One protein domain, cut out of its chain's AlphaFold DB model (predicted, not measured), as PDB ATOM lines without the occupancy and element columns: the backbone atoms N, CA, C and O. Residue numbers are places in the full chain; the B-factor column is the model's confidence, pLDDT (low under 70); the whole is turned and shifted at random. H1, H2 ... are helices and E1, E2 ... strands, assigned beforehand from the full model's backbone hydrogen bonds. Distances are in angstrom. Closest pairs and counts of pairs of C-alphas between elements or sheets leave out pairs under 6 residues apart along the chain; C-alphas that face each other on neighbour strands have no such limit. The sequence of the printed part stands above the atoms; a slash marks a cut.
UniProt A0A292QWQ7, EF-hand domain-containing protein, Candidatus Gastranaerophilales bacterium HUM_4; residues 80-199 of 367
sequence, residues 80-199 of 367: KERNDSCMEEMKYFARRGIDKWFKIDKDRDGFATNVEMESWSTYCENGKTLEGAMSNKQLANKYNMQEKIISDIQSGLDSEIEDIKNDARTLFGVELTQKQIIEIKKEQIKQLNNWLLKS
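This is residues 80 to 199 of the 367 residues of the protein "EF-hand domain-containing protein" of Candidatus Gastranaerophilales bacterium HUM_4 (UniProt A0A292QWQ7). Three long helices make an elongated body, with H5 and H6 both packed on H1, and a small head of three shorter helices and a two-stranded sheet sits at the end of H1 around Ile 104. The chain goes out along H1, through the head, back along H5, and then along H6 toward the head again. The printed part has 120 residues with six named helices and two named strands, in the order H1, E1, H2, H3, H4, E2, H5, H6; the sheet E1 - E2 is antiparallel and the class is mostly helix. The whole is only just loose, close to compact, with a radius of gyration of the C-alphas of 16.6 A, and spans 54 by 28 by 24 A.

H1, residues 80 to 104, begins with C-alpha 80 at (128.128, 124.870, 139.016) and is 36.8 A long. E1 is residues 111 to 113, 6.5 A, and H2 is residues 114 to 126, 17.8 A. H3 is residues 130 to 133, 5.8 A, and H4 is residues 136 to 143, 10.6 A. E2, residues 149 to 152, is 7.9 A long. H5, residues 153 to 172, begins with C-alpha 153 at (149.512, 128.271, 163.386) and is 27.1 A long. H6, residues 178 to 195, is 25.9 A long and ends with C-alpha 195 at (152.642, 138.293, 155.474).

H1 touches H5, closest at the C-alphas of Met 90 and Ile 164, 6.2 A, opposite ways at a shallow tilt of 33 degrees, only just short of steep. With residues 87 to 98 alone H1 touches H6, closest at the C-alphas of Lys 91 and Ile 184, 5.3 A, the same way at a steep tilt of 38 degrees. H5 and H6 are close but not clearly touching, their closest C-alphas, Ile 161 and Ile 181, being 7.7 A apart. With residues 103 to 104 alone H1 touches H2, closest at the C-alphas of Ile 104 and Glu 116, 5.3 A. H2 touches H4, closest at the C-alphas of Val 115 and Ala 140, 5.8 A, and H3, closest at those of Ser 119 and Glu 131, 6.8 A. E1 and E2 are antiparallel, with N 112 and O 151 at 2.9 A and N 150 and O 112 at 2.8 A, within hydrogen-bond range. H4 is apart from H1, H5 and H6. Every O i to N i+4 pair is within hydrogen-bond range in H2, H4 and H6, against 18 of 21 in H1 and 15 of 16 in H5; H3 is too short for such a pair.

The two C-alphas farthest apart, those of Lys 80 and Asn 144, are 54.2 A apart. The printed part has no cut and no long link; the link from H1 to E1, 6 residues, is short and the others are tight. The mean pLDDT of the printed part is 81.6, and residues 121 to 134 and residue 199 are under 70.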
ATOM      1  N   LYS A  80     126.812 124.330 139.345       79.06
ATOM      2  CA  LYS A  80     128.128 124.870 139.016       79.06
ATOM      3  C   LYS A  80     128.299 126.279 139.578       79.06
ATOM      4  O   LYS A  80     129.291 126.520 140.245       79.06
ATOM      5  N   GLU A  81     127.347 127.175 139.341       73.75
ATOM      6  CA  GLU A  81     127.428 128.561 139.819       73.75
ATOM      7  C   GLU A  81     127.407 128.632 141.351       73.75
ATOM      8  O   GLU A  81     128.166 129.403 141.935       73.75
ATOM      9  N   ARG A  82     126.624 127.767 142.009       76.56
ATOM     10  CA  ARG A  82     126.651 127.620 143.471       76.56
ATOM     11  C   ARG A  82     128.011 127.136 143.974       76.56
ATOM     12  O   ARG A  82     128.536 127.690 144.931       76.56
ATOM     13  N   ASN A  83     128.603 126.130 143.321       82.12
ATOM     14  CA  ASN A  83     129.943 125.648 143.669       82.12
ATOM     15  C   ASN A  83     131.026 126.707 143.435       82.12
ATOM     16  O   ASN A  83     131.918 126.841 144.265       82.12
ATOM     17  N   ASP A  84     130.965 127.435 142.320       80.44
ATOM     18  CA  ASP A  84     131.932 128.484 141.995       80.44
ATOM     19  C   ASP A  84     131.830 129.628 143.024       80.44
ATOM     20  O   ASP A  84     132.848 130.035 143.577       80.44
ATOM     21  N   SER A  85     130.610 130.057 143.374       77.19
ATOM     22  CA  SER A  85     130.366 131.088 144.401       77.19
ATOM     23  C   SER A  85     130.833 130.642 145.789       77.19
ATOM     24  O   SER A  85     131.557 131.371 146.460       77.19
ATOM     25  N   CYS A  86     130.501 129.408 146.185       84.25
ATOM     26  CA  CYS A  86     130.998 128.804 147.421       84.25
ATOM     27  C   CYS A  86     132.530 128.816 147.456       84.25
ATOM     28  O   CYS A  86     133.126 129.198 148.457       84.25
ATOM     29  N   MET A  87     133.192 128.438 146.359       89.69
ATOM     30  CA  MET A  87     134.651 128.402 146.326       89.69
ATOM     31  C   MET A  87     135.294 129.775 146.481       89.69
ATOM     32  O   MET A  87     136.330 129.857 147.136       89.69
ATOM     33  N   GLU A  88     134.726 130.828 145.902       82.56
ATOM     34  CA  GLU A  88     135.249 132.182 146.101       82.56
ATOM     35  C   GLU A  88     135.104 132.625 147.566       82.56
ATOM     36  O   GLU A  88     136.078 133.104 148.152       82.56
ATOM     37  N   GLU A  89     133.969 132.331 148.205       80.19
ATOM     38  CA  GLU A  89     133.741 132.656 149.619       80.19
ATOM     39  C   GLU A  89     134.655 131.856 150.565       80.19
ATOM     40  O   GLU A  89     135.294 132.404 151.462       80.19
ATOM     41  N   MET A  90     134.821 130.550 150.333       87.62
ATOM     42  CA  MET A  90     135.678 129.711 151.182       87.62
ATOM     43  C   MET A  90     137.159 130.096 151.075       87.62
ATOM     44  O   MET A  90     137.897 130.024 152.060       87.62
ATOM     45  N   LYS A  91     137.621 130.527 149.892       84.81
ATOM     46  CA  LYS A  91     138.971 131.091 149.724       84.81
ATOM     47  C   LYS A  91     139.112 132.409 150.479       84.81
ATOM     48  O   LYS A  91     140.159 132.653 151.081       84.81
ATOM     49  N   TYR A  92     138.078 133.247 150.447       80.19
ATOM     50  CA  TYR A  92     138.045 134.495 151.192       80.19
ATOM     51  C   TYR A  92     138.161 134.253 152.705       80.19
ATOM     52  O   TYR A  92     139.044 134.834 153.344       80.19
ATOM     53  N   PHE A  93     137.375 133.328 153.266       79.69
ATOM     54  CA  PHE A  93     137.483 132.943 154.678       79.69
ATOM     55  C   PHE A  93     138.864 132.389 155.030       79.69
ATOM     56  O   PHE A  93     139.471 132.869 155.982       79.69
ATOM     57  N   ALA A  94     139.431 131.513 154.198       85.00
ATOM     58  CA  ALA A  94     140.785 131.005 154.410       85.00
ATOM     59  C   ALA A  94     141.856 132.103 154.487       85.00
ATOM     60  O   ALA A  94     142.771 132.026 155.305       85.00
ATOM     61  N   ARG A  95     141.780 133.139 153.641       80.75
ATOM     62  CA  ARG A  95     142.708 134.283 153.724       80.75
ATOM     63  C   ARG A  95     142.497 135.064 155.019       80.75
ATOM     64  O   ARG A  95     143.465 135.477 155.660       80.75
ATOM     65  N   ARG A  96     141.237 135.236 155.421       75.56
ATOM     66  CA  ARG A  96     140.849 135.955 156.636       75.56
ATOM     67  C   ARG A  96     141.349 135.273 157.906       75.56
ATOM     68  O   ARG A  96     141.809 135.989 158.794       75.56
ATOM     69  N   GLY A  97     141.301 133.948 158.028       77.75
ATOM     70  CA  GLY A  97     141.832 133.283 159.222       77.75
ATOM     71  C   GLY A  97     143.310 133.507 159.438       77.75
ATOM     72  O   GLY A  97     143.731 133.706 160.575       77.75
ATOM     73  N   ILE A  98     144.093 133.589 158.357       83.88
ATOM     74  CA  ILE A  98     145.506 133.973 158.450       83.88
ATOM     75  C   ILE A  98     145.647 135.381 159.021       83.88
ATOM     76  O   ILE A  98     146.433 135.602 159.942       83.88
ATOM     77  N   ASP A  99     144.872 136.337 158.508       77.12
ATOM     78  CA  ASP A  99     144.914 137.712 159.003       77.12
ATOM     79  C   ASP A  99     144.465 137.803 160.477       77.12
ATOM     80  O   ASP A  99     145.039 138.583 161.239       77.12
ATOM     81  N   LYS A 100     143.485 136.988 160.909       75.31
ATOM     82  CA  LYS A 100     143.088 136.858 162.323       75.31
ATOM     83  C   LYS A 100     144.210 136.263 163.170       75.31
ATOM     84  O   LYS A 100     144.476 136.770 164.255       75.31
ATOM     85  N   TRP A 101     144.890 135.229 162.680       79.62
ATOM     86  CA  TRP A 101     145.977 134.583 163.412       79.62
ATOM     87  C   TRP A 101     147.099 135.566 163.754       79.62
ATOM     88  O   TRP A 101     147.531 135.623 164.900       79.62
ATOM     89  N   PHE A 102     147.496 136.421 162.808       78.38
ATOM     90  CA  PHE A 102     148.511 137.461 163.035       78.38
ATOM     91  C   PHE A 102     148.052 138.631 163.919       78.38
ATOM     92  O   PHE A 102     148.814 139.571 164.150       78.38
ATOM     93  N   LYS A 103     146.814 138.610 164.425       72.69
ATOM     94  CA  LYS A 103     146.422 139.462 165.557       72.69
ATOM     95  C   LYS A 103     146.790 138.860 166.902       72.69
ATOM     96  O   LYS A 103     147.029 139.607 167.847       72.69
ATOM     97  N   ILE A 104     146.761 137.534 166.972       78.75
ATOM     98  CA  ILE A 104     147.125 136.774 168.157       78.75
ATOM     99  C   ILE A 104     148.650 136.690 168.194       78.75
ATOM    100  O   ILE A 104     149.256 137.236 169.102       78.75
ATOM    101  N   ASP A 105     149.259 136.093 167.171       78.62
ATOM    102  CA  ASP A 105     150.711 135.965 167.010       78.62
ATOM    103  C   ASP A 105     151.325 137.324 166.621       78.62
ATOM    104  O   ASP A 105     151.451 137.674 165.440       78.62
ATOM    105  N   LYS A 106     151.617 138.146 167.636       75.69
ATOM    106  CA  LYS A 106     152.054 139.537 167.468       75.69
ATOM    107  C   LYS A 106     153.511 139.619 167.051       75.69
ATOM    108  O   LYS A 106     153.870 140.520 166.285       75.69
ATOM    109  N   ASP A 107     154.348 138.728 167.575       78.62
ATOM    110  CA  ASP A 107     155.772 138.680 167.241       78.62
ATOM    111  C   ASP A 107     156.073 137.863 165.972       78.62
ATOM    112  O   ASP A 107     157.158 138.003 165.391       78.62
ATOM    113  N   ARG A 108     155.061 137.160 165.449       80.88
ATOM    114  CA  ARG A 108     155.041 136.473 164.152       80.88
ATOM    115  C   ARG A 108     156.064 135.366 164.094       80.88
ATOM    116  O   ARG A 108     156.788 135.216 163.101       80.88
ATOM    117  N   ASP A 109     156.157 134.607 165.168       85.56
ATOM    118  CA  ASP A 109     157.041 133.459 165.241       85.56
ATOM    119  C   ASP A 109     156.360 132.150 164.792       85.56
ATOM    120  O   ASP A 109     157.037 131.129 164.624       85.56
ATOM    121  N   GLY A 110     155.059 132.206 164.480       87.06
ATOM    122  CA  GLY A 110     154.239 131.069 164.075       87.06
ATOM    123  C   GLY A 110     153.572 130.351 165.250       87.06
ATOM    124  O   GLY A 110     152.927 129.314 165.039       87.06
ATOM    125  N   PHE A 111     153.707 130.881 166.465       90.38
ATOM    126  CA  PHE A 111     153.139 130.351 167.691       90.38
ATOM    127  C   PHE A 111     152.269 131.403 168.375       90.38
ATOM    128  O   PHE A 111     152.526 132.593 168.323       90.38
ATOM    129  N   ALA A 112     151.209 130.948 169.035       88.81
ATOM    130  CA  ALA A 112     150.413 131.805 169.895       88.81
ATOM    131  C   ALA A 112     150.745 131.501 171.352       88.81
ATOM    132  O   ALA A 112     150.659 130.349 171.804       88.81
ATOM    133  N   THR A 113     151.098 132.530 172.109       90.56
ATOM    134  CA  THR A 113     151.333 132.429 173.548       90.56
ATOM    135  C   THR A 113     150.079 132.748 174.363       90.56
ATOM    136  O   THR A 113     149.118 133.350 173.892       90.56
ATOM    137  N   ASN A 114     150.073 132.362 175.637       89.69
ATOM    138  CA  ASN A 114     149.030 132.755 176.587       89.69
ATOM    139  C   ASN A 114     148.926 134.271 176.798       89.69
ATOM    140  O   ASN A 114     147.831 134.759 177.048       89.69
ATOM    141  N   VAL A 115     150.032 135.008 176.699       86.31
ATOM    142  CA  VAL A 115     150.035 136.475 176.805       86.31
ATOM    143  C   VAL A 115     149.363 137.104 175.586       86.31
ATOM    144  O   VAL A 115     148.580 138.044 175.714       86.31
ATOM    145  N   GLU A 116     149.636 136.563 174.407       84.31
ATOM    146  CA  GLU A 116     149.017 136.977 173.150       84.31
ATOM    147  C   GLU A 116     147.530 136.651 173.089       84.31
ATOM    148  O   GLU A 116     146.727 137.510 172.727       84.31
ATOM    149  N   MET A 117     147.150 135.450 173.526       83.06
ATOM    150  CA  MET A 117     145.749 135.056 173.650       83.06
ATOM    151  C   MET A 117     144.994 135.953 174.636       83.06
ATOM    152  O   MET A 117     143.895 136.391 174.325       83.06
ATOM    153  N   GLU A 118     145.587 136.298 175.782       79.06
ATOM    154  CA  GLU A 118     144.966 137.223 176.743       79.06
ATOM    155  C   GLU A 118     144.815 138.635 176.161       79.06
ATOM    156  O   GLU A 118     143.784 139.291 176.333       79.06
ATOM    157  N   SER A 119     145.830 139.105 175.425       73.44
ATOM    158  CA  SER A 119     145.750 140.383 174.717       73.44
ATOM    159  C   SER A 119     144.653 140.380 173.660       73.44
ATOM    160  O   SER A 119     144.016 141.415 173.466       73.44
ATOM    161  N   TRP A 120     144.462 139.263 172.963       73.50
ATOM    162  CA  TRP A 120     143.393 139.097 171.990       73.50
ATOM    163  C   TRP A 120     142.020 139.079 172.670       73.50
ATOM    164  O   TRP A 120     141.155 139.867 172.297       73.50
ATOM    165  N   SER A 121     141.835 138.277 173.721       69.75
ATOM    166  CA  SER A 121     140.580 138.223 174.479       69.75
ATOM    167  C   SER A 121     140.205 139.583 175.064       69.75
ATOM    168  O   SER A 121     139.072 140.023 174.903       69.75
ATOM    169  N   THR A 122     141.160 140.311 175.654       63.66
ATOM    170  CA  THR A 122     140.882 141.649 176.203       63.66
ATOM    171  C   THR A 122     140.487 142.642 175.105       63.66
ATOM    172  O   THR A 122     139.589 143.465 175.306       63.66
ATOM    173  N   TYR A 123     141.130 142.549 173.937       59.50
ATOM    174  CA  TYR A 123     140.775 143.347 172.767       59.50
ATOM    175  C   TYR A 123     139.336 143.058 172.301       59.50
ATOM    176  O   TYR A 123     138.598 144.002 172.014       59.50
ATOM    177  N   CYS A 124     138.921 141.789 172.280       56.62
ATOM    178  CA  CYS A 124     137.576 141.376 171.873       56.62
ATOM    179  C   CYS A 124     136.488 141.694 172.909       56.62
ATOM    180  O   CYS A 124     135.397 142.105 172.529       56.62
ATOM    181  N   GLU A 125     136.759 141.520 174.204       53.91
ATOM    182  CA  GLU A 125     135.746 141.659 175.259       53.91
ATOM    183  C   GLU A 125     135.465 143.112 175.634       53.91
ATOM    184  O   GLU A 125     134.322 143.476 175.906       53.91
ATOM    185  N   ASN A 126     136.501 143.953 175.677       50.19
ATOM    186  CA  ASN A 126     136.367 145.283 176.262       50.19
ATOM    187  C   ASN A 126     136.391 146.414 175.246       50.19
ATOM    188  O   ASN A 126     136.076 147.533 175.645       50.19
ATOM    189  N   GLY A 127     136.769 146.163 173.982       49.03
ATOM    190  CA  GLY A 127     136.683 147.137 172.887       49.03
ATOM    191  C   GLY A 127     137.217 148.528 173.251       49.03
ATOM    192  O   GLY A 127     136.699 149.535 172.775       49.03
ATOM    193  N   LYS A 128     138.193 148.633 174.168       49.50
ATOM    194  CA  LYS A 128     138.576 149.904 174.828       49.50
ATOM    195  C   LYS A 128     140.077 150.079 175.051       49.50
ATOM    196  O   LYS A 128     140.482 151.149 175.504       49.50
ATOM    197  N   THR A 129     140.926 149.094 174.766       51.41
ATOM    198  CA  THR A 129     142.317 149.151 175.234       51.41
ATOM    199  C   THR A 129     143.337 149.309 174.106       51.41
ATOM    200  O   THR A 129     143.454 148.499 173.192       51.41
ATOM    201  N   LEU A 130     144.189 150.332 174.248       53.94
ATOM    202  CA  LEU A 130     145.446 150.546 173.505       53.94
ATOM    203  C   LEU A 130     146.499 149.432 173.756       53.94
ATOM    204  O   LEU A 130     147.677 149.596 173.450       53.94
ATOM    205  N   GLU A 131     146.092 148.296 174.326       57.81
ATOM    206  CA  GLU A 131     146.909 147.103 174.593       57.81
ATOM    207  C   GLU A 131     147.370 146.411 173.309       57.81
ATOM    208  O   GLU A 131     148.407 145.750 173.306       57.81
ATOM    209  N   GLY A 132     146.660 146.629 172.197       54.69
ATOM    210  CA  GLY A 132     147.109 146.224 170.865       54.69
ATOM    211  C   GLY A 132     148.524 146.723 170.544       54.69
ATOM    212  O   GLY A 132     149.306 145.968 169.978       54.69
ATOM    213  N   ALA A 133     148.881 147.930 171.003       55.12
ATOM    214  CA  ALA A 133     150.186 148.560 170.784       55.12
ATOM    215  C   ALA A 133     151.257 148.190 171.833       55.12
ATOM    216  O   ALA A 133     152.404 148.625 171.728       55.12
ATOM    217  N   MET A 134     150.904 147.426 172.872       69.12
ATOM    218  CA  MET A 134     151.864 146.966 173.873       69.12
ATOM    219  C   MET A 134     152.603 145.721 173.373       69.12
ATOM    220  O   MET A 134     151.997 144.798 172.833       69.12
ATOM    221  N   SER A 135     153.915 145.675 173.610       72.31
ATOM    222  CA  SER A 135     154.730 144.471 173.396       72.31
ATOM    223  C   SER A 135     154.284 143.316 174.299       72.31
ATOM    224  O   SER A 135     153.781 143.550 175.403       72.31
ATOM    225  N   ASN A 136     154.567 142.073 173.890       76.50
ATOM    226  CA  ASN A 136     154.279 140.867 174.681       76.50
ATOM    227  C   ASN A 136     154.847 140.983 176.109       76.50
ATOM    228  O   ASN A 136     154.138 140.767 177.085       76.50
ATOM    229  N   LYS A 137     156.058 141.532 176.267       80.62
ATOM    230  CA  LYS A 137     156.644 141.823 177.588       80.62
ATOM    231  C   LYS A 137     155.835 142.822 178.427       80.62
ATOM    232  O   LYS A 137     155.744 142.671 179.646       80.62
ATOM    233  N   GLN A 138     155.300 143.882 177.822       79.50
ATOM    234  CA  GLN A 138     154.471 144.857 178.541       79.50
ATOM    235  C   GLN A 138     153.146 144.233 178.986       79.50
ATOM    236  O   GLN A 138     152.726 144.467 180.119       79.50
ATOM    237  N   LEU A 139     152.539 143.407 178.134       78.50
ATOM    238  CA  LEU A 139     151.312 142.671 178.439       78.50
ATOM    239  C   LEU A 139     151.549 141.635 179.539       78.50
ATOM    240  O   LEU A 139     150.861 141.659 180.555       78.50
ATOM    241  N   ALA A 140     152.590 140.813 179.410       83.94
ATOM    242  CA  ALA A 140     152.995 139.834 180.414       83.94
ATOM    243  C   ALA A 140     153.156 140.478 181.800       83.94
ATOM    244  O   ALA A 140     152.617 139.984 182.788       83.94
ATOM    245  N   ASN A 141     153.822 141.635 181.875       85.62
ATOM    246  CA  ASN A 141     153.963 142.381 183.126       85.62
ATOM    247  C   ASN A 141     152.627 142.933 183.642       85.62
ATOM    248  O   ASN A 141     152.375 142.880 184.844       85.62
ATOM    249  N   LYS A 142     151.780 143.471 182.755       83.50
ATOM    250  CA  LYS A 142     150.475 144.038 183.117       83.50
ATOM    251  C   LYS A 142     149.545 142.989 183.730       83.50
ATOM    252  O   LYS A 142     148.915 143.273 184.745       83.50
ATOM    253  N   TYR A 143     149.497 141.795 183.146       80.69
ATOM    254  CA  TYR A 143     148.657 140.690 183.616       80.69
ATOM    255  C   TYR A 143     149.368 139.762 184.613       80.69
ATOM    256  O   TYR A 143     148.775 138.796 185.086       80.69
ATOM    257  N   ASN A 144     150.629 140.049 184.961       86.81
ATOM    258  CA  ASN A 144     151.467 139.200 185.810       86.81
ATOM    259  C   ASN A 144     151.527 137.738 185.310       86.81
ATOM    260  O   ASN A 144     151.393 136.781 186.077       86.81
ATOM    261  N   MET A 145     151.709 137.575 183.999       86.12
ATOM    262  CA  MET A 145     151.740 136.295 183.295       86.12
ATOM    263  C   MET A 145     153.161 135.943 182.849       86.12
ATOM    264  O   MET A 145     153.976 136.811 182.543       86.12
ATOM    265  N   GLN A 146     153.448 134.645 182.779       87.38
ATOM    266  CA  GLN A 146     154.629 134.123 182.091       87.38
ATOM    267  C   GLN A 146     154.225 133.647 180.700       87.38
ATOM    268  O   GLN A 146     153.209 132.967 180.581       87.38
ATOM    269  N   GLU A 147     155.025 133.964 179.684       86.12
ATOM    270  CA  GLU A 147     154.802 133.488 178.317       86.12
ATOM    271  C   GLU A 147     154.907 131.960 178.236       86.12
ATOM    272  O   GLU A 147     155.862 131.339 178.709       86.12
ATOM    273  N   LYS A 148     153.895 131.353 177.623       90.62
ATOM    274  CA  LYS A 148     153.800 129.926 177.345       90.62
ATOM    275  C   LYS A 148     153.084 129.730 176.017       90.62
ATOM    276  O   LYS A 148     151.962 130.206 175.862       90.62
ATOM    277  N   ILE A 149     153.701 128.977 175.108       90.25
ATOM    278  CA  ILE A 149     153.084 128.579 173.838       90.25
ATOM    279  C   ILE A 149     151.834 127.739 174.124       90.25
ATOM    280  O   ILE A 149     151.888 126.763 174.881       90.25
ATOM    281  N   ILE A 150     150.718 128.133 173.519       89.12
ATOM    282  CA  ILE A 150     149.427 127.445 173.588       89.12
ATOM    283  C   ILE A 150     149.190 126.624 172.320       89.12
ATOM    284  O   ILE A 150     148.731 125.486 172.417       89.12
ATOM    285  N   SER A 151     149.518 127.167 171.150       90.00
ATOM    286  CA  SER A 151     149.275 126.523 169.856       90.00
ATOM    287  C   SER A 151     150.258 127.009 168.791       90.00
ATOM    288  O   SER A 151     150.882 128.059 168.940       90.00
ATOM    289  N   ASP A 152     150.404 126.226 167.720       90.31
ATOM    290  CA  ASP A 152     151.059 126.665 166.487       90.31
ATOM    291  C   ASP A 152     150.012 127.035 165.432       90.31
ATOM    292  O   ASP A 152     148.859 126.589 165.492       90.31
ATOM    293  N   ILE A 153     150.421 127.836 164.448       88.81
ATOM    294  CA  ILE A 153     149.512 128.271 163.386       88.81
ATOM    295  C   ILE A 153     148.919 127.089 162.626       88.81
ATOM    296  O   ILE A 153     147.744 127.121 162.297       88.81
ATOM    297  N   GLN A 154     149.673 126.003 162.424       88.94
ATOM    298  CA  GLN A 154     149.164 124.813 161.741       88.94
ATOM    299  C   GLN A 154     147.894 124.272 162.397       88.94
ATOM    300  O   GLN A 154     146.911 124.017 161.708       88.94
ATOM    301  N   SER A 155     147.919 124.132 163.721       89.56
ATOM    302  CA  SER A 155     146.774 123.661 164.496       89.56
ATOM    303  C   SER A 155     145.581 124.610 164.357       89.56
ATOM    304  O   SER A 155     144.449 124.151 164.226       89.56
ATOM    305  N   GLY A 156     145.835 125.924 164.325       88.31
ATOM    306  CA  GLY A 156     144.812 126.934 164.050       88.31
ATOM    307  C   GLY A 156     144.188 126.785 162.660       88.31
ATOM    308  O   GLY A 156     142.968 126.756 162.540       88.31
ATOM    309  N   LEU A 157     145.010 126.609 161.621       88.56
ATOM    310  CA  LEU A 157     144.533 126.475 160.237       88.56
ATOM    311  C   LEU A 157     143.766 125.184 159.999       88.56
ATOM    312  O   LEU A 157     142.789 125.182 159.258       88.56
ATOM    313  N   ASP A 158     144.204 124.081 160.601       89.62
ATOM    314  CA  ASP A 158     143.481 122.819 160.487       89.62
ATOM    315  C   ASP A 158     142.113 122.899 161.188       89.62
ATOM    316  O   ASP A 158     141.153 122.338 160.664       89.62
ATOM    317  N   SER A 159     141.993 123.639 162.300       89.81
ATOM    318  CA  SER A 159     140.690 123.929 162.920       89.81
ATOM    319  C   SER A 159     139.805 124.768 162.000       89.81
ATOM    320  O   SER A 159     138.656 124.411 161.760       89.81
ATOM    321  N   GLU A 160     140.357 125.840 161.431       89.88
ATOM    322  CA  GLU A 160     139.621 126.733 160.536       89.88
ATOM    323  C   GLU A 160     139.096 126.005 159.289       89.88
ATOM    324  O   GLU A 160     138.003 126.287 158.808       89.88
ATOM    325  N   ILE A 161     139.835 125.025 158.761       92.75
ATOM    326  CA  ILE A 161     139.362 124.217 157.632       92.75
ATOM    327  C   ILE A 161     138.083 123.444 157.977       92.75
ATOM    328  O   ILE A 161     137.259 123.224 157.087       92.75
ATOM    329  N   GLU A 162     137.897 123.010 159.225       93.00
ATOM    330  CA  GLU A 162     136.646 122.369 159.638       93.00
ATOM    331  C   GLU A 162     135.492 123.373 159.721       93.00
ATOM    332  O   GLU A 162     134.393 123.048 159.266       93.00
ATOM    333  N   ASP A 163     135.754 124.596 160.187       90.00
ATOM    334  CA  ASP A 163     134.766 125.680 160.189       90.00
ATOM    335  C   ASP A 163     134.353 126.040 158.752       90.00
ATOM    336  O   ASP A 163     133.172 126.014 158.421       90.00
ATOM    337  N   ILE A 164     135.319 126.206 157.843       89.81
ATOM    338  CA  ILE A 164     135.083 126.470 156.412       89.81
ATOM    339  C   ILE A 164     134.269 125.344 155.755       89.81
ATOM    340  O   ILE A 164     133.381 125.593 154.941       89.81
ATOM    341  N   LYS A 165     134.536 124.074 156.086       92.31
ATOM    342  CA  LYS A 165     133.711 122.957 155.587       92.31
ATOM    343  C   LYS A 165     132.286 123.031 156.111       92.31
ATOM    344  O   LYS A 165     131.358 122.693 155.376       92.31
ATOM    345  N   ASN A 166     132.124 123.395 157.379       90.00
ATOM    346  CA  ASN A 166     130.813 123.552 157.973       90.00
ATOM    347  C   ASN A 166     130.054 124.691 157.286       90.00
ATOM    348  O   ASN A 166     128.938 124.454 156.844       90.00
ATOM    349  N   ASP A 167     130.692 125.839 157.075       84.56
ATOM    350  CA  ASP A 167     130.111 126.997 156.392       84.56
ATOM    351  C   ASP A 167     129.745 126.687 154.935       84.56
ATOM    352  O   ASP A 167     128.654 127.019 154.478       84.56
ATOM    353  N   ALA A 168     130.589 125.958 154.197       86.44
ATOM    354  CA  ALA A 168     130.248 125.491 152.852       86.44
ATOM    355  C   ALA A 168     128.986 124.608 152.842       86.44
ATOM    356  O   ALA A 168     128.146 124.711 151.942       86.44
ATOM    357  N   ARG A 169     128.825 123.748 153.854       85.56
ATOM    358  CA  ARG A 169     127.650 122.883 153.990       85.56
ATOM    359  C   ARG A 169     126.410 123.676 154.393       85.56
ATOM    360  O   ARG A 169     125.357 123.457 153.806       85.56
ATOM    361  N   THR A 170     126.517 124.546 155.390       77.00
ATOM    362  CA  THR A 170     125.370 125.248 155.981       77.00
ATOM    363  C   THR A 170     124.909 126.426 155.135       77.00
ATOM    364  O   THR A 170     123.709 126.623 155.005       77.00
ATOM    365  N   LEU A 171     125.828 127.176 154.524       75.31
ATOM    366  CA  LEU A 171     125.500 128.383 153.757       75.31
ATOM    367  C   LEU A 171     125.261 128.095 152.270       75.31
ATOM    368  O   LEU A 171     124.527 128.828 151.612       75.31
ATOM    369  N   PHE A 172     125.874 127.034 151.729       77.25
ATOM    370  CA  PHE A 172     125.831 126.731 150.290       77.25
ATOM    371  C   PHE A 172     125.351 125.314 149.959       77.25
ATOM    372  O   PHE A 172     125.174 124.986 148.782       77.25
ATOM    373  N   GLY A 173     125.157 124.438 150.950       76.06
ATOM    374  CA  GLY A 173     124.778 123.045 150.694       76.06
ATOM    375  C   GLY A 173     125.854 122.253 149.946       76.06
ATOM    376  O   GLY A 173     125.548 121.253 149.285       76.06
ATOM    377  N   VAL A 174     127.108 122.717 149.989       85.06
ATOM    378  CA  VAL A 174     128.237 122.145 149.252       85.06
ATOM    379  C   VAL A 174     129.125 121.350 150.202       85.06
ATOM    380  O   VAL A 174     129.734 121.890 151.119       85.06
ATOM    381  N   GLU A 175     129.277 120.056 149.928       90.88
ATOM    382  CA  GLU A 175     130.343 119.256 150.534       90.88
ATOM    383  C   GLU A 175     131.644 119.477 149.766       90.88
ATOM    384  O   GLU A 175     131.789 119.046 148.616       90.88
ATOM    385  N   LEU A 176     132.608 120.136 150.407       90.81
ATOM    386  CA  LEU A 176     133.900 120.408 149.791       90.81
ATOM    387  C   LEU A 176     134.653 119.107 149.501       90.81
ATOM    388  O   LEU A 176     134.940 118.292 150.380       90.81
ATOM    389  N   THR A 177     135.041 118.933 148.243       92.81
ATOM    390  CA  THR A 177     135.901 117.824 147.832       92.81
ATOM    391  C   THR A 177     137.328 118.014 148.344       92.81
ATOM    392  O   THR A 177     137.794 119.131 148.572       92.81
ATOM    393  N   GLN A 178     138.099 116.924 148.405       93.38
ATOM    394  CA  GLN A 178     139.516 116.990 148.783       93.38
ATOM    395  C   GLN A 178     140.328 117.952 147.902       93.38
ATOM    396  O   GLN A 178     141.241 118.618 148.383       93.38
ATOM    397  N   LYS A 179     139.986 118.053 146.612       93.81
ATOM    398  CA  LYS A 179     140.633 118.992 145.690       93.81
ATOM    399  C   LYS A 179     140.341 120.445 146.079       93.81
ATOM    400  O   LYS A 179     141.259 121.251 146.077       93.81
ATOM    401  N   GLN A 180     139.097 120.761 146.436       93.94
ATOM    402  CA  GLN A 180     138.705 122.102 146.882       93.94
ATOM    403  C   GLN A 180     139.372 122.470 148.211       93.94
ATOM    404  O   GLN A 180     139.911 123.565 148.330       93.94
ATOM    405  N   ILE A 181     139.455 121.530 149.156       94.00
ATOM    406  CA  ILE A 181     140.185 121.723 150.422       94.00
ATOM    407  C   ILE A 181     141.668 122.027 150.162       94.00
ATOM    408  O   ILE A 181     142.249 122.887 150.817       94.00
ATOM    409  N   ILE A 182     142.293 121.358 149.188       93.19
ATOM    410  CA  ILE A 182     143.677 121.657 148.790       93.19
ATOM    411  C   ILE A 182     143.799 123.083 148.236       93.19
ATOM    412  O   ILE A 182     144.769 123.761 148.564       93.19
ATOM    413  N   GLU A 183     142.850 123.552 147.423       93.62
ATOM    414  CA  GLU A 183     142.858 124.939 146.934       93.62
ATOM    415  C   GLU A 183     142.702 125.950 148.079       93.62
ATOM    416  O   GLU A 183     143.446 126.922 148.133       93.62
ATOM    417  N   ILE A 184     141.833 125.681 149.054       94.31
ATOM    418  CA  ILE A 184     141.665 126.524 150.250       94.31
ATOM    419  C   ILE A 184     142.970 126.579 151.067       94.31
ATOM    420  O   ILE A 184     143.439 127.655 151.432       94.31
ATOM    421  N   LYS A 185     143.636 125.434 151.270       93.25
ATOM    422  CA  LYS A 185     144.952 125.387 151.936       93.25
ATOM    423  C   LYS A 185     146.032 126.151 151.165       93.25
ATOM    424  O   LYS A 185     146.912 126.755 151.778       93.25
ATOM    425  N   LYS A 186     145.992 126.152 149.829       92.06
ATOM    426  CA  LYS A 186     146.912 126.970 149.019       92.06
ATOM    427  C   LYS A 186     146.687 128.459 149.247       92.06
ATOM    428  O   LYS A 186     147.674 129.184 149.303       92.06
ATOM    429  N   GLU A 187     145.442 128.901 149.407       90.44
ATOM    430  CA  GLU A 187     145.138 130.296 149.741       90.44
ATOM    431  C   GLU A 187     145.659 130.683 151.128       90.44
ATOM    432  O   GLU A 187     146.317 131.714 151.255       90.44
ATOM    433  N   GLN A 188     145.487 129.825 152.139       91.81
ATOM    434  CA  GLN A 188     146.097 130.022 153.463       91.81
ATOM    435  C   GLN A 188     147.629 130.165 153.361       91.81
ATOM    436  O   GLN A 188     148.217 131.112 153.883       91.81
ATOM    437  N   ILE A 189     148.296 129.268 152.625       93.12
ATOM    438  CA  ILE A 189     149.757 129.313 152.431       93.12
ATOM    439  C   ILE A 189     150.190 130.554 151.637       93.12
ATOM    440  O   ILE A 189     151.202 131.178 151.968       93.12
ATOM    441  N   LYS A 190     149.448 130.930 150.592       91.62
ATOM    442  CA  LYS A 190     149.697 132.156 149.824       91.62
ATOM    443  C   LYS A 190     149.651 133.366 150.742       91.62
ATOM    444  O   LYS A 190     150.574 134.179 150.735       91.62
ATOM    445  N   GLN A 191     148.623 133.438 151.581       87.50
ATOM    446  CA  GLN A 191     148.456 134.542 152.507       87.50
ATOM    447  C   GLN A 191     149.566 134.578 153.559       87.50
ATOM    448  O   GLN A 191     150.105 135.647 153.838       87.50
ATOM    449  N   LEU A 192     150.014 133.425 154.060       91.19
ATOM    450  CA  LEU A 192     151.186 133.347 154.936       91.19
ATOM    451  C   LEU A 192     152.458 133.908 154.295       91.19
ATOM    452  O   LEU A 192     153.211 134.635 154.940       91.19
ATOM    453  N   ASN A 193     152.688 133.608 153.015       92.69
ATOM    454  CA  ASN A 193     153.826 134.160 152.284       92.69
ATOM    455  C   ASN A 193     153.653 135.672 152.042       92.69
ATOM    456  O   ASN A 193     154.629 136.410 152.155       92.69
ATOM    457  N   ASN A 194     152.432 136.164 151.797       89.44
ATOM    458  CA  ASN A 194     152.152 137.605 151.723       89.44
ATOM    459  C   ASN A 194     152.549 138.333 153.009       89.44
ATOM    460  O   ASN A 194     153.134 139.417 152.946       89.44
ATOM    461  N   TRP A 195     152.298 137.726 154.169       86.38
ATOM    462  CA  TRP A 195     152.642 138.293 155.474       86.38
ATOM    463  C   TRP A 195     154.144 138.484 155.716       86.38
ATOM    464  O   TRP A 195     154.510 139.351 156.515       86.38
ATOM    465  N   LEU A 196     155.019 137.792 154.973       88.25
ATOM    466  CA  LEU A 196     156.461 138.079 154.977       88.25
ATOM    467  C   LEU A 196     156.769 139.506 154.502       88.25
ATOM    468  O   LEU A 196     157.780 140.073 154.905       88.25
ATOM    469  N   LEU A 197     155.904 140.086 153.666       85.88
ATOM    470  CA  LEU A 197     156.091 141.393 153.030       85.88
ATOM    471  C   LEU A 197     154.993 142.405 153.396       85.88
ATOM    472  O   LEU A 197     154.971 143.516 152.863       85.88
ATOM    473  N   LYS A 198     154.054 142.049 154.282       79.69
ATOM    474  CA  LYS A 198     153.058 143.002 154.789       79.69
ATOM    475  C   LYS A 198     153.702 143.982 155.772       79.69
ATOM    476  O   LYS A 198     154.284 143.577 156.786       79.69
ATOM    477  N   SER A 199     153.530 145.275 155.491       62.12
ATOM    478  CA  SER A 199     153.731 146.356 156.457       62.12
ATOM    479  C   SER A 199     152.706 146.172 157.578       62.12
ATOM    480  O   SER A 199     151.511 146.023 157.324       62.12
TER     481      SER A 199